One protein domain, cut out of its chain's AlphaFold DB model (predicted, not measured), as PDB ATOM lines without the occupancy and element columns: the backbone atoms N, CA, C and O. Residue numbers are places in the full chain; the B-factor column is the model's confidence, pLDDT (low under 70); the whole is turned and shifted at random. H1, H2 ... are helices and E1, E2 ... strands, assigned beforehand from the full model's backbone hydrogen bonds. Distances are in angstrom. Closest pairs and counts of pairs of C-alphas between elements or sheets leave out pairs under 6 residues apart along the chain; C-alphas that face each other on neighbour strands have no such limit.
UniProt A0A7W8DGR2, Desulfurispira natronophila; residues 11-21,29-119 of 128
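This is residues 11 to 21 and 29 to 119 of the 128 residues of a protein of Desulfurispira natronophila (UniProt A0A7W8DGR2). A strongly twisted sheet of five strands, E6 E5 E4 E7 E8, meets a smaller sheet, E1 E2 E3, where E3 comes close to E4 and E5. H2 packs over one face of the large sheet and reaches strands at both its edges, H3 fills the corner between the two sheets over the other face, and H1 grazes the small sheet at its far end. The printed part has 102 residues, with the order E1 H1 E2 E3 E4 E5 H2 E6 H3 E7 E8; both sheets are mixed and the class is mixed, helices and strands. The whole is compact and rounded, with a radius of gyration of the C-alphas of 12.9 A and spans of 35 by 28 by 27 A.

Start with E1, residues 11 to 15, parallel to E2, residues 42 to 48; N 12 and O 43 are 2.9 A apart. H1, residues 29 to 36, only grazes this sheet; its closest C-alphas to E2 are Ala 35 and Ile 44, 7.2 A. E2 forms a hairpin with E3, residues 51 to 55, where N 48 and O 51 are 2.8 A apart. E4, residues 59 to 64, and E5, residues 67 to 71, make the next hairpin, with N 62 and O 69 at 2.8 A. The closest C-alphas of E3 and E5 are Thr 53 and Pro 71, 5.5 A. H2, residues 79 to 86, is on the large sheet; its closest C-alphas to E6, residues 90 to 93, are Phe 84 and Leu 90, 5.3 A. E6 is parallel to E5, with N 91 and O 68 at 2.9 A; E5, H2, E6 is a strand-helix-strand unit, two parallel neighbours with a helix between, its crossover right-handed. H3, residues 97 to 102, lies over E4 at a height over the sheet of 9.2 A, slantwise at 34 degrees on the local plane. H3 is also on the small sheet; the C-alphas of Ile 52 and Pro 97, its closest to E3, are 6.3 A apart. E7, residues 105 to 110, is antiparallel to E4, with N 61 and O 107 at 2.9 A; E6, H3, E7 is a split unit, E5 and E4 between its strands, also right-handed. E7 and E8, residues 114 to 118, form a hairpin, with N 116 and O 108 at 2.8 A. In H1, H2 and H3 every O i to N i+4 pair is within hydrogen-bond range.

Find C-alpha 11 at (-8.605, 55.150, -29.648), where E1 begins its 13.1 A. H1 is 10.1 A long, E2 19.1 A, E3 12.6 A, E4 16.5 A, E5 13.1 A, H2 10.7 A, E6 9.6 A, H3 8.6 A and E7 17.2 A. E8, 12.5 A long, ends at C-alpha 118, (-0.807, 52.172, -23.908).

The C-alphas of Gln 29 and Lys 66 are the two farthest apart, 37.9 A. Residues 22 to 28 are not printed, and C-alphas 21 and 29 are 13.6 A apart across this cut. Of the links printed whole, none is long. The mean pLDDT of the printed part is 80.3; residues 16 to 21, 29 to 42 and 56 are under 70.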
ATOM      1  N   LEU A  11      -7.859  56.239 -29.017       76.81
ATOM      2  CA  LEU A  11      -8.605  55.150 -29.648       76.81
ATOM      3  C   LEU A  11     -10.048  55.583 -29.895       76.81
ATOM      4  O   LEU A  11     -10.654  56.229 -29.040       76.81
ATOM      5  N   LYS A  12     -10.587  55.233 -31.062       78.56
ATOM      6  CA  LYS A  12     -11.985  55.464 -31.427       78.56
ATOM      7  C   LYS A  12     -12.659  54.126 -31.698       78.56
ATOM      8  O   LYS A  12     -12.154  53.339 -32.495       78.56
ATOM      9  N   PHE A  13     -13.800  53.892 -31.059       79.31
ATOM     10  CA  PHE A  13     -14.629  52.724 -31.338       79.31
ATOM     11  C   PHE A  13     -15.450  52.952 -32.602       79.31
ATOM     12  O   PHE A  13     -16.092  53.992 -32.752       79.31
ATOM     13  N   ILE A  14     -15.438  51.971 -33.496       76.94
ATOM     14  CA  ILE A  14     -16.289  51.937 -34.683       76.94
ATOM     15  C   ILE A  14     -17.096  50.644 -34.631       76.94
ATOM     16  O   ILE A  14     -16.526  49.556 -34.561       76.94
ATOM     17  N   LYS A  15     -18.427  50.771 -34.654       75.25
ATOM     18  CA  LYS A  15     -19.320  49.618 -34.786       75.25
ATOM     19  C   LYS A  15     -19.230  49.080 -36.210       75.25
ATOM     20  O   LYS A  15     -19.391  49.826 -37.170       75.25
ATOM     21  N   ALA A  16     -18.962  47.790 -36.316       68.88
ATOM     22  CA  ALA A  16     -18.777  47.041 -37.548       68.88
ATOM     23  C   ALA A  16     -19.678  45.794 -37.542       68.88
ATOM     24  O   ALA A  16     -19.282  44.726 -37.998       68.88
ATOM     25  N   ASP A  17     -20.892  45.927 -36.996       64.75
ATOM     26  CA  ASP A  17     -21.839  44.819 -36.821       64.75
ATOM     27  C   ASP A  17     -22.259  44.189 -38.160       64.75
ATOM     28  O   ASP A  17     -22.451  42.977 -38.235       64.75
ATOM     29  N   GLU A  18     -22.317  44.993 -39.225       55.94
ATOM     30  CA  GLU A  18     -22.622  44.565 -40.599       55.94
ATOM     31  C   GLU A  18     -21.404  44.014 -41.355       55.94
ATOM     32  O   GLU A  18     -21.535  43.474 -42.454       55.94
ATOM     33  N   ILE A  19     -20.200  44.149 -40.792       56.56
ATOM     34  CA  ILE A  19     -18.984  43.658 -41.429       56.56
ATOM     35  C   ILE A  19     -18.735  42.231 -40.944       56.56
ATOM     36  O   ILE A  19     -17.922  41.983 -40.054       56.56
ATOM     37  N   GLU A  20     -19.443  41.263 -41.524       47.62
ATOM     38  CA  GLU A  20     -19.029  39.865 -41.421       47.62
ATOM     39  C   GLU A  20     -17.634  39.747 -42.047       47.62
ATOM     40  O   GLU A  20     -17.466  39.928 -43.252       47.62
ATOM     41  N   TYR A  21     -16.613  39.505 -41.220       53.09
ATOM     42  CA  TYR A  21     -15.214  39.461 -41.650       53.09
ATOM     43  C   TYR A  21     -14.654  38.024 -41.715       53.09
ATOM     44  O   TYR A  21     -13.647  37.731 -41.074       53.09
ATOM     45  N   GLN A  29      -9.131  48.232 -48.708       62.91
ATOM     46  CA  GLN A  29      -9.818  49.481 -49.060       62.91
ATOM     47  C   GLN A  29     -10.875  49.886 -48.033       62.91
ATOM     48  O   GLN A  29     -10.976  51.062 -47.707       62.91
ATOM     49  N   LYS A  30     -11.624  48.933 -47.463       64.88
ATOM     50  CA  LYS A  30     -12.616  49.243 -46.418       64.88
ATOM     51  C   LYS A  30     -11.965  49.687 -45.105       64.88
ATOM     52  O   LYS A  30     -12.464  50.601 -44.460       64.88
ATOM     53  N   LEU A  31     -10.850  49.067 -44.714       63.69
ATOM     54  CA  LEU A  31     -10.106  49.453 -43.509       63.69
ATOM     55  C   LEU A  31      -9.382  50.785 -43.705       63.69
ATOM     56  O   LEU A  31      -9.381  51.608 -42.797       63.69
ATOM     57  N   ASP A  32      -8.824  51.012 -44.891       65.00
ATOM     58  CA  ASP A  32      -8.163  52.252 -45.279       65.00
ATOM     59  C   ASP A  32      -9.180  53.396 -45.388       65.00
ATOM     60  O   ASP A  32      -8.887  54.505 -44.946       65.00
ATOM     61  N   ALA A  33     -10.400  53.130 -45.874       67.12
ATOM     62  CA  ALA A  33     -11.521  54.076 -45.887       67.12
ATOM     63  C   ALA A  33     -12.011  54.430 -44.474       67.12
ATOM     64  O   ALA A  33     -12.372  55.574 -44.204       67.12
ATOM     65  N   LEU A  34     -12.016  53.462 -43.553       64.88
ATOM     66  CA  LEU A  34     -12.278  53.729 -42.138       64.88
ATOM     67  C   LEU A  34     -11.121  54.515 -41.510       64.88
ATOM     68  O   LEU A  34     -11.371  55.453 -40.764       64.88
ATOM     69  N   ALA A  35      -9.869  54.188 -41.846       62.31
ATOM     70  CA  ALA A  35      -8.680  54.898 -41.380       62.31
ATOM     71  C   ALA A  35      -8.647  56.353 -41.859       62.31
ATOM     72  O   ALA A  35      -8.315  57.229 -41.072       62.31
ATOM     73  N   THR A  36      -9.071  56.637 -43.094       62.09
ATOM     74  CA  THR A  36      -9.167  58.013 -43.622       62.09
ATOM     75  C   THR A  36     -10.254  58.844 -42.942       62.09
ATOM     76  O   THR A  36     -10.172  60.070 -42.949       62.09
ATOM     77  N   GLN A  37     -11.250  58.211 -42.314       56.59
ATOM     78  CA  GLN A  37     -12.275  58.902 -41.521       56.59
ATOM     79  C   GLN A  37     -11.804  59.278 -40.111       56.59
ATOM     80  O   GLN A  37     -12.549  59.905 -39.350       56.59
ATOM     81  N   VAL A  38     -10.589  58.891 -39.721       59.12
ATOM     82  CA  VAL A  38     -10.037  59.184 -38.400       59.12
ATOM     83  C   VAL A  38      -8.702  59.902 -38.572       59.12
ATOM     84  O   VAL A  38      -7.951  59.639 -39.500       59.12
ATOM     85  N   SER A  39      -8.408  60.872 -37.706       57.19
ATOM     86  CA  SER A  39      -7.137  61.597 -37.797       57.19
ATOM     87  C   SER A  39      -5.947  60.646 -37.632       57.19
ATOM     88  O   SER A  39      -6.016  59.730 -36.811       57.19
ATOM     89  N   ASP A  40      -4.839  60.926 -38.329       55.91
ATOM     90  CA  ASP A  40      -3.587  60.138 -38.348       55.91
ATOM     91  C   ASP A  40      -3.042  59.731 -36.960       55.91
ATOM     92  O   ASP A  40      -2.259  58.793 -36.833       55.91
ATOM     93  N   ALA A  41      -3.449  60.427 -35.894       56.00
ATOM     94  CA  ALA A  41      -3.022  60.170 -34.520       56.00
ATOM     95  C   ALA A  41      -3.915  59.176 -33.745       56.00
ATOM     96  O   ALA A  41      -3.688  58.951 -32.550       56.00
ATOM     97  N   SER A  42      -4.953  58.627 -34.377       62.59
ATOM     98  CA  SER A  42      -5.998  57.843 -33.719       62.59
ATOM     99  C   SER A  42      -6.021  56.400 -34.210       62.59
ATOM    100  O   SER A  42      -6.070  56.140 -35.407       62.59
ATOM    101  N   GLY A  43      -6.040  55.451 -33.280       70.69
ATOM    102  CA  GLY A  43      -6.268  54.045 -33.588       70.69
ATOM    103  C   GLY A  43      -7.762  53.757 -33.650       70.69
ATOM    104  O   GLY A  43      -8.543  54.295 -32.863       70.69
ATOM    105  N   ILE A  44      -8.162  52.900 -34.580       77.56
ATOM    106  CA  ILE A  44      -9.541  52.429 -34.698       77.56
ATOM    107  C   ILE A  44      -9.647  51.111 -33.960       77.56
ATOM    108  O   ILE A  44      -8.870  50.209 -34.248       77.56
ATOM    109  N   VAL A  45     -10.608  51.002 -33.050       81.38
ATOM    110  CA  VAL A  45     -11.001  49.749 -32.407       81.38
ATOM    111  C   VAL A  45     -12.329  49.325 -33.009       81.38
ATOM    112  O   VAL A  45     -13.304  50.078 -32.960       81.38
ATOM    113  N   LEU A  46     -12.368  48.133 -33.589       80.69
ATOM    114  CA  LEU A  46     -13.591  47.593 -34.163       80.69
ATOM    115  C   LEU A  46     -14.427  46.917 -33.074       80.69
ATOM    116  O   LEU A  46     -13.905  46.200 -32.217       80.69
ATOM    117  N   VAL A  47     -15.733  47.174 -33.116       83.31
ATOM    118  CA  VAL A  47     -16.730  46.546 -32.249       83.31
ATOM    119  C   VAL A  47     -17.695  45.773 -33.130       83.31
ATOM    120  O   VAL A  47     -18.324  46.365 -34.003       83.31
ATOM    121  N   GLN A  48     -17.811  44.470 -32.913       80.31
ATOM    122  CA  GLN A  48     -18.686  43.590 -33.672       80.31
ATOM    123  C   GLN A  48     -19.564  42.783 -32.723       80.31
ATOM    124  O   GLN A  48     -19.072  42.134 -31.803       80.31
ATOM    125  N   ARG A  49     -20.878  42.825 -32.953       82.12
ATOM    126  CA  ARG A  49     -21.899  42.171 -32.121       82.12
ATOM    127  C   ARG A  49     -21.757  42.551 -30.640       82.12
ATOM    128  O   ARG A  49     -21.938  41.724 -29.755       82.12
ATOM    129  N   GLY A  50     -21.391  43.808 -30.379       82.25
ATOM    130  CA  GLY A  50     -21.165  44.327 -29.026       82.25
ATOM    131  C   GLY A  50     -19.844  43.911 -28.364       82.25
ATOM    132  O   GLY A  50     -19.625  44.269 -27.209       82.25
ATOM    133  N   LEU A  51     -18.951  43.210 -29.072       87.06
ATOM    134  CA  LEU A  51     -17.636  42.796 -28.579       87.06
ATOM    135  C   LEU A  51     -16.512  43.530 -29.310       87.06
ATOM    136  O   LEU A  51     -16.580  43.763 -30.514       87.06
ATOM    137  N   ILE A  52     -15.461  43.887 -28.583       86.62
ATOM    138  CA  ILE A  52     -14.206  44.378 -29.146       86.62
ATOM    139  C   ILE A  52     -13.548  43.239 -29.913       86.62
ATOM    140  O   ILE A  52     -13.428  42.142 -29.373       86.62
ATOM    141  N   THR A  53     -13.097  43.508 -31.137       83.06
ATOM    142  CA  THR A  53     -12.287  42.566 -31.920       83.06
ATOM    143  C   THR A  53     -10.820  42.947 -31.884       83.06
ATOM    144  O   THR A  53     -10.069  42.308 -31.178       83.06
ATOM    145  N   ASP A  54     -10.373  43.978 -32.592       81.50
ATOM    146  CA  ASP A  54      -8.983  44.456 -32.558       81.50
ATOM    147  C   ASP A  54      -8.883  45.847 -33.195       81.50
ATOM    148  O   ASP A  54      -9.888  46.442 -33.602       81.50
ATOM    149  N   THR A  55      -7.656  46.368 -33.310       77.44
ATOM    150  CA  THR A  55      -7.387  47.491 -34.209       77.44
ATOM    151  C   THR A  55      -7.061  47.029 -35.625       77.44
ATOM    152  O   THR A  55      -6.669  45.888 -35.859       77.44
ATOM    153  N   THR A  56      -7.155  47.945 -36.587       69.75
ATOM    154  CA  THR A  56      -6.830  47.674 -37.999       69.75
ATOM    155  C   THR A  56      -5.361  47.303 -38.240       69.75
ATOM    156  O   THR A  56      -5.028  46.771 -39.298       69.75
ATOM    157  N   THR A  57      -4.469  47.567 -37.277       71.50
ATOM    158  CA  THR A  57      -3.012  47.407 -37.428       71.50
ATOM    159  C   THR A  57      -2.340  46.589 -36.321       71.50
ATOM    160  O   THR A  57      -1.165  46.223 -36.452       71.50
ATOM    161  N   ALA A  58      -3.047  46.289 -35.232       82.25
ATOM    162  CA  ALA A  58      -2.523  45.555 -34.085       82.25
ATOM    163  C   ALA A  58      -3.634  44.832 -33.313       82.25
ATOM    164  O   ALA A  58      -4.764  45.320 -33.215       82.25
ATOM    165  N   ASN A  59      -3.279  43.703 -32.705       87.88
ATOM    166  CA  ASN A  59      -4.158  43.052 -31.751       87.88
ATOM    167  C   ASN A  59      -4.184  43.820 -30.423       87.88
ATOM    168  O   ASN A  59      -3.218  44.501 -30.066       87.88
ATOM    169  N   ILE A  60      -5.277  43.686 -29.686       89.81
ATOM    170  CA  ILE A  60      -5.523  44.370 -28.417       89.81
ATOM    171  C   ILE A  60      -5.349  43.407 -27.241       89.81
ATOM    172  O   ILE A  60      -5.729  42.235 -27.308       89.81
ATOM    173  N   ALA A  61      -4.843  43.938 -26.129       91.94
ATOM    174  CA  ALA A  61      -4.961  43.314 -24.823       91.94
ATOM    175  C   ALA A  61      -5.445  44.321 -23.769       91.94
ATOM    176  O   ALA A  61      -5.075  45.497 -23.790       91.94
ATOM    177  N   ILE A  62      -6.268  43.853 -22.837       92.62
ATOM    178  CA  ILE A  62      -6.742  44.618 -21.682       92.62
ATOM    179  C   ILE A  62      -6.302  43.916 -20.404       92.62
ATOM    180  O   ILE A  62      -6.264  42.690 -20.354       92.62
ATOM    181  N   TYR A  63      -5.974  44.678 -19.367       91.88
ATOM    182  CA  TYR A  63      -5.632  44.113 -18.066       91.88
ATOM    183  C   TYR A  63      -6.826  44.196 -17.122       91.88
ATOM    184  O   TYR A  63      -7.255  45.296 -16.743       91.88
ATOM    185  N   SER A  64      -7.331  43.028 -16.733       88.81
ATOM    186  CA  SER A  64      -8.455  42.860 -15.811       88.81
ATOM    187  C   SER A  64      -8.139  41.748 -14.821       88.81
ATOM    188  O   SER A  64      -7.588  40.724 -15.204       88.81
ATOM    189  N   ASP A  65      -8.449  41.962 -13.542       86.75
ATOM    190  CA  ASP A  65      -8.314  40.955 -12.478       86.75
ATOM    191  C   ASP A  65      -6.963  40.222 -12.443       86.75
ATOM    192  O   ASP A  65      -6.882  39.014 -12.251       86.75
ATOM    193  N   LYS A  66      -5.874  40.987 -12.592       87.06
ATOM    194  CA  LYS A  66      -4.483  40.501 -12.611       87.06
ATOM    195  C   LYS A  66      -4.102  39.631 -13.818       87.06
ATOM    196  O   LYS A  66      -3.028  39.038 -13.813       87.06
ATOM    197  N   GLN A  67      -4.933  39.602 -14.854       92.06
ATOM    198  CA  GLN A  67      -4.707  38.835 -16.072       92.06
ATOM    199  C   GLN A  67      -4.779  39.745 -17.303       92.06
ATOM    200  O   GLN A  67      -5.573  40.688 -17.367       92.06
ATOM    201  N   TRP A  68      -3.955  39.452 -18.311       94.44
ATOM    202  CA  TRP A  68      -4.124  40.047 -19.633       94.44
ATOM    203  C   TRP A  68      -5.148  39.250 -20.427       94.44
ATOM    204  O   TRP A  68      -5.006  38.040 -20.616       94.44
ATOM    205  N   LEU A  69      -6.165  39.949 -20.915       94.44
ATOM    206  CA  LEU A  69      -7.221  39.412 -21.754       94.44
ATOM    207  C   LEU A  69      -7.077  39.958 -23.171       94.44
ATOM    208  O   LEU A  69      -6.788  41.139 -23.357       94.44
ATOM    209  N   THR A  70      -7.318  39.125 -24.172       92.94
ATOM    210  CA  THR A  70      -7.399  39.527 -25.579       92.94
ATOM    211  C   THR A  70      -8.735  39.096 -26.161       92.94
ATOM    212  O   THR A  70      -9.278  38.072 -25.737       92.94
ATOM    213  N   PRO A  71      -9.277  39.839 -27.135       90.44
ATOM    214  CA  PRO A  71     -10.488  39.436 -27.820       90.44
ATOM    215  C   PRO A  71     -10.387  38.021 -28.375       90.44
ATOM    216  O   PRO A  71      -9.422  37.659 -29.059       90.44
ATOM    217  N   ARG A  72     -11.398  37.207 -28.075       87.31
ATOM    218  CA  ARG A  72     -11.493  35.824 -28.548       87.31
ATOM    219  C   ARG A  72     -11.596  35.725 -30.069       87.31
ATOM    220  O   ARG A  72     -11.081  34.780 -30.653       87.31
ATOM    221  N   ILE A  73     -12.221  36.714 -30.703       82.44
ATOM    222  CA  ILE A  73     -12.327  36.819 -32.159       82.44
ATOM    223  C   ILE A  73     -11.460  38.004 -32.601       82.44
ATOM    224  O   ILE A  73     -11.950  39.135 -32.635       82.44
ATOM    225  N   PRO A  74     -10.164  37.784 -32.884       79.38
ATOM    226  CA  PRO A  74      -9.303  38.849 -33.363       79.38
ATOM    227  C   PRO A  74      -9.620  39.189 -34.823       79.38
ATOM    228  O   PRO A  74     -10.083  38.338 -35.585       79.38
ATOM    229  N   LEU A  75      -9.294  40.411 -35.249       72.69
ATOM    230  CA  LEU A  75      -9.383  40.793 -36.666       72.69
ATOM    231  C   LEU A  75      -8.384  39.991 -37.511       72.69
ATOM    232  O   LEU A  75      -8.676  39.590 -38.636       72.69
ATOM    233  N   LEU A  76      -7.187  39.768 -36.965       74.94
ATOM    234  CA  LEU A  76      -6.139  38.962 -37.577       74.94
ATOM    235  C   LEU A  76      -5.495  38.069 -36.513       74.94
ATOM    236  O   LEU A  76      -5.158  38.570 -35.437       74.94
ATOM    237  N   PRO A  77      -5.253  36.776 -36.795       73.31
ATOM    238  CA  PRO A  77      -4.541  35.899 -35.875       73.31
ATOM    239  C   PRO A  77      -3.054  36.286 -35.838       73.31
ATOM    240  O   PRO A  77      -2.231  35.759 -36.584       73.31
ATOM    241  N   GLY A  78      -2.703  37.263 -35.000       79.06
ATOM    242  CA  GLY A  78      -1.329  37.736 -34.866       79.06
ATOM    243  C   GLY A  78      -0.417  36.684 -34.237       79.06
ATOM    244  O   GLY A  78      -0.762  36.050 -33.240       79.06
ATOM    245  N   THR A  79       0.792  36.536 -34.775       82.12
ATOM    246  CA  THR A  79       1.800  35.590 -34.264       82.12
ATOM    247  C   THR A  79       2.215  35.905 -32.824       82.12
ATOM    248  O   THR A  79       2.322  35.002 -31.997       82.12
ATOM    249  N   THR A  80       2.372  37.191 -32.489       83.69
ATOM    250  CA  THR A  80       2.657  37.655 -31.120       83.69
ATOM    251  C   THR A  80       1.540  37.272 -30.142       83.69
ATOM    252  O   THR A  80       1.829  36.774 -29.058       83.69
ATOM    253  N   ARG A  81       0.271  37.442 -30.544       89.25
ATOM    254  CA  ARG A  81      -0.906  37.037 -29.757       89.25
ATOM    255  C   ARG A  81      -0.890  35.536 -29.481       89.25
ATOM    256  O   ARG A  81      -1.011  35.130 -28.331       89.25
ATOM    257  N   ALA A  82      -0.713  34.726 -30.524       87.81
ATOM    258  CA  ALA A  82      -0.700  33.269 -30.406       87.81
ATOM    259  C   ALA A  82       0.396  32.775 -29.449       87.81
ATOM    260  O   ALA A  82       0.137  31.911 -28.614       87.81
ATOM    261  N   ARG A  83       1.595  33.369 -29.520       88.56
ATOM    262  CA  ARG A  83       2.707  33.039 -28.623       88.56
ATOM    263  C   ARG A  83       2.365  33.306 -27.156       88.56
ATOM    264  O   ARG A  83       2.536  32.420 -26.331       88.56
ATOM    265  N   PHE A  84       1.830  34.483 -26.838       89.88
ATOM    266  CA  PHE A  84       1.481  34.827 -25.457       89.88
ATOM    267  C   PHE A  84       0.303  34.026 -24.893       89.88
ATOM    268  O   PHE A  84       0.263  33.782 -23.687       89.88
ATOM    269  N   ILE A  85      -0.633  33.601 -25.747       92.19
ATOM    270  CA  ILE A  85      -1.700  32.673 -25.347       92.19
ATOM    271  C   ILE A  85      -1.111  31.306 -25.008       92.19
ATOM    272  O   ILE A  85      -1.433  30.734 -23.971       92.19
ATOM    273  N   HIS A  86      -0.209  30.800 -25.851       91.00
ATOM    274  CA  HIS A  86       0.456  29.522 -25.615       91.00
ATOM    275  C   HIS A  86       1.299  29.526 -24.330       91.00
ATOM    276  O   HIS A  86       1.292  28.551 -23.586       91.00
ATOM    277  N   GLU A  87       1.978  30.639 -24.039       91.44
ATOM    278  CA  GLU A  87       2.750  30.847 -22.806       91.44
ATOM    279  C   GLU A  87       1.857  31.051 -21.555       91.44
ATOM    280  O   GLU A  87       2.375  31.156 -20.445       91.44
ATOM    281  N   GLY A  88       0.525  31.127 -21.700       91.19
ATOM    282  CA  GLY A  88      -0.431  31.332 -20.599       91.19
ATOM    283  C   GLY A  88      -0.476  32.761 -20.045       91.19
ATOM    284  O   GLY A  88      -1.217  33.054 -19.108       91.19
ATOM    285  N   TRP A  89       0.300  33.676 -20.627       91.94
ATOM    286  CA  TRP A  89       0.362  35.069 -20.195       91.94
ATOM    287  C   TRP A  89      -0.843  35.892 -20.671       91.94
ATOM    288  O   TRP A  89      -1.213  36.879 -20.038       91.94
ATOM    289  N   LEU A  90      -1.476  35.469 -21.767       93.31
ATOM    290  CA  LEU A  90      -2.634  36.123 -22.368       93.31
ATOM    291  C   LEU A  90      -3.805  35.144 -22.487       93.31
ATOM    292  O   LEU A  90      -3.635  34.032 -22.973       93.31
ATOM    293  N   GLN A  91      -5.002  35.563 -22.087       93.94
ATOM    294  CA  GLN A  91      -6.200  34.726 -22.139       93.94
ATOM    295  C   GLN A  91      -7.225  35.288 -23.124       93.94
ATOM    296  O   GLN A  91      -7.477  36.490 -23.166       93.94
ATOM    297  N   GLU A  92      -7.835  34.416 -23.920       93.44
ATOM    298  CA  GLU A  92      -8.921  34.801 -24.820       93.44
ATOM    299  C   GLU A  92     -10.216  35.031 -24.031       93.44
ATOM    300  O   GLU A  92     -10.623  34.190 -23.230       93.44
ATOM    301  N   ALA A  93     -10.872  36.167 -24.267       92.62
ATOM    302  CA  ALA A  93     -12.122  36.532 -23.613       92.62
ATOM    303  C   ALA A  93     -13.035  37.340 -24.542       92.62
ATOM    304  O   ALA A  93     -12.587  37.979 -25.499       92.62
ATOM    305  N   ASP A  94     -14.327  37.340 -24.226       92.62
ATOM    306  CA  ASP A  94     -15.274  38.283 -24.809       92.62
ATOM    307  C   ASP A  94     -15.129  39.617 -24.093       92.62
ATOM    308  O   ASP A  94     -15.451  39.747 -22.915       92.62
ATOM    309  N   ILE A  95     -14.603  40.606 -24.807       90.81
ATOM    310  CA  ILE A  95     -14.348  41.929 -24.252       90.81
ATOM    311  C   ILE A  95     -15.435  42.864 -24.754       90.81
ATOM    312  O   ILE A  95     -15.528  43.107 -25.952       90.81
ATOM    313  N   THR A  96     -16.239  43.423 -23.855       90.19
ATOM    314  CA  THR A  96     -17.189  44.484 -24.213       90.19
ATOM    315  C   THR A  96     -16.491  45.851 -24.239       90.19
ATOM    316  O   THR A  96     -15.442  46.026 -23.606       90.19
ATOM    317  N   PRO A  97     -17.054  46.861 -24.929       86.75
ATOM    318  CA  PRO A  97     -16.577  48.239 -24.827       86.75
ATOM    319  C   PRO A  97     -16.498  48.740 -23.379       86.75
ATOM    320  O   PRO A  97     -15.540  49.422 -23.022       86.75
ATOM    321  N   ASP A  98     -17.446  48.344 -22.529       87.81
ATOM    322  CA  ASP A  98     -17.460  48.730 -21.116       87.81
ATOM    323  C   ASP A  98     -16.290  48.108 -20.350       87.81
ATOM    324  O   ASP A  98     -15.592  48.813 -19.622       87.81
ATOM    325  N   MET A  99     -16.001  46.818 -20.571       89.31
ATOM    326  CA  MET A  99     -14.819  46.161 -20.002       89.31
ATOM    327  C   MET A  99     -13.529  46.829 -20.473       89.31
ATOM    328  O   MET A  99     -12.630  47.078 -19.673       89.31
ATOM    329  N   PHE A 100     -13.444  47.164 -21.761       88.00
ATOM    330  CA  PHE A 100     -12.292  47.862 -22.321       88.00
ATOM    331  C   PHE A 100     -12.090  49.235 -21.659       88.00
ATOM    332  O   PHE A 100     -10.968  49.612 -21.318       88.00
ATOM    333  N   MET A 101     -13.172  49.983 -21.438       84.38
ATOM    334  CA  MET A 101     -13.123  51.285 -20.773       84.38
ATOM    335  C   MET A 101     -12.816  51.169 -19.275       84.38
ATOM    336  O   MET A 101     -12.095  52.015 -18.736       84.38
ATOM    337  N   ALA A 102     -13.294  50.116 -18.609       87.31
ATOM    338  CA  ALA A 102     -13.035  49.839 -17.198       87.31
ATOM    339  C   ALA A 102     -11.618  49.294 -16.937       87.31
ATOM    340  O   ALA A 102     -11.073  49.510 -15.856       87.31
ATOM    341  N   ALA A 103     -10.990  48.649 -17.925       87.19
ATOM    342  CA  ALA A 103      -9.693  47.991 -17.781       87.19
ATOM    343  C   ALA A 103      -8.608  48.928 -17.241       87.19
ATOM    344  O   ALA A 103      -8.401  50.029 -17.750       87.19
ATOM    345  N   SER A 104      -7.870  48.490 -16.227       85.38
ATOM    346  CA  SER A 104      -6.853  49.334 -15.579       85.38
ATOM    347  C   SER A 104      -5.669  49.658 -16.497       85.38
ATOM    348  O   SER A 104      -5.074  50.728 -16.380       85.38
ATOM    349  N   ARG A 105      -5.349  48.754 -17.430       89.62
ATOM    350  CA  ARG A 105      -4.283  48.911 -18.423       89.62
ATOM    351  C   ARG A 105      -4.751  48.387 -19.769       89.62
ATOM    352  O   ARG A 105      -5.549  47.455 -19.842       89.62
ATOM    353  N   LEU A 106      -4.225  48.989 -20.824       90.00
ATOM    354  CA  LEU A 106      -4.470  48.602 -22.207       90.00
ATOM    355  C   LEU A 106      -3.128  48.367 -22.879       90.00
ATOM    356  O   LEU A 106      -2.147  49.025 -22.539       90.00
ATOM    357  N   ALA A 107      -3.084  47.474 -23.854       89.88
ATOM    358  CA  ALA A 107      -1.901  47.224 -24.648       89.88
ATOM    359  C   ALA A 107      -2.263  46.899 -26.096       89.88
ATOM    360  O   ALA A 107      -3.340  46.379 -26.395       89.88
ATOM    361  N   LEU A 108      -1.333  47.210 -26.993       88.75
ATOM    362  CA  LEU A 108      -1.356  46.754 -28.374       88.75
ATOM    363  C   LEU A 108      -0.224  45.777 -28.598       88.75
ATOM    364  O   LEU A 108       0.864  45.919 -28.035       88.75
ATOM    365  N   MET A 109      -0.466  44.824 -29.483       87.06
ATOM    366  CA  MET A 109       0.556  43.889 -29.893       87.06
ATOM    367  C   MET A 109       0.498  43.572 -31.380       87.06
ATOM    368  O   MET A 109      -0.564  43.384 -31.967       87.06
ATOM    369  N   ASN A 110       1.670  43.506 -32.000       82.88
ATOM    370  CA  ASN A 110       1.859  42.965 -33.341       82.88
ATOM    371  C   ASN A 110       3.312  42.481 -33.496       82.88
ATOM    372  O   ASN A 110       4.120  42.588 -32.570       82.88
ATOM    373  N   ALA A 111       3.652  41.922 -34.657       76.38
ATOM    374  CA  ALA A 111       4.999  41.407 -34.912       76.38
ATOM    375  C   ALA A 111       6.088  42.502 -34.931       76.38
ATOM    376  O   ALA A 111       7.254  42.199 -34.708       76.38
ATOM    377  N   LEU A 112       5.721  43.764 -35.188       77.19
ATOM    378  CA  LEU A 112       6.656  44.884 -35.337       77.19
ATOM    379  C   LEU A 112       6.907  45.639 -34.022       77.19
ATOM    380  O   LEU A 112       8.009  46.123 -33.795       77.19
ATOM    381  N   ILE A 113       5.893  45.764 -33.161       79.31
ATOM    382  CA  ILE A 113       5.951  46.529 -31.904       79.31
ATOM    383  C   ILE A 113       6.106  45.633 -30.670       79.31
ATOM    384  O   ILE A 113       6.319  46.155 -29.576       79.31
ATOM    385  N   GLY A 114       5.980  44.311 -30.832       85.56
ATOM    386  CA  GLY A 114       5.940  43.363 -29.723       85.56
ATOM    387  C   GLY A 114       4.640  43.502 -28.936       85.56
ATOM    388  O   GLY A 114       3.576  43.579 -29.539       85.56
ATOM    389  N   PHE A 115       4.732  43.538 -27.608       87.75
ATOM    390  CA  PHE A 115       3.634  43.910 -26.716       87.75
ATOM    391  C   PHE A 115       3.943  45.266 -26.094       87.75
ATOM    392  O   PHE A 115       5.008  45.449 -25.505       87.75
ATOM    393  N   ARG A 116       3.023  46.219 -26.225       87.81
ATOM    394  CA  ARG A 116       3.222  47.582 -25.744       87.81
ATOM    395  C   ARG A 116       2.003  48.081 -24.993       87.81
ATOM    396  O   ARG A 116       0.939  48.245 -25.584       87.81
ATOM    397  N   GLU A 117       2.200  48.396 -23.718       88.69
ATOM    398  CA  GLU A 117       1.198  49.084 -22.908       88.69
ATOM    399  C   GLU A 117       0.948  50.502 -23.439       88.69
ATOM    400  O   GLU A 117       1.866  51.239 -23.814       88.69
ATOM    401  N   LEU A 118      -0.325  50.873 -23.487       82.94
ATOM    402  CA  LEU A 118      -0.807  52.172 -23.908       82.94
ATOM    403  C   LEU A 118      -1.053  53.055 -22.683       82.94
ATOM    404  O   LEU A 118      -1.936  52.781 -21.872       82.94
ATOM    405  N   ASN A 119      -0.337  54.173 -22.606       70.38
ATOM    406  CA  ASN A 119      -0.619  55.237 -21.643       70.38
ATOM    407  C   ASN A 119      -1.670  56.194 -22.224       70.38
ATOM    408  O   ASN A 119      -1.352  57.305 -22.646       70.38
TER     409      ASN A 119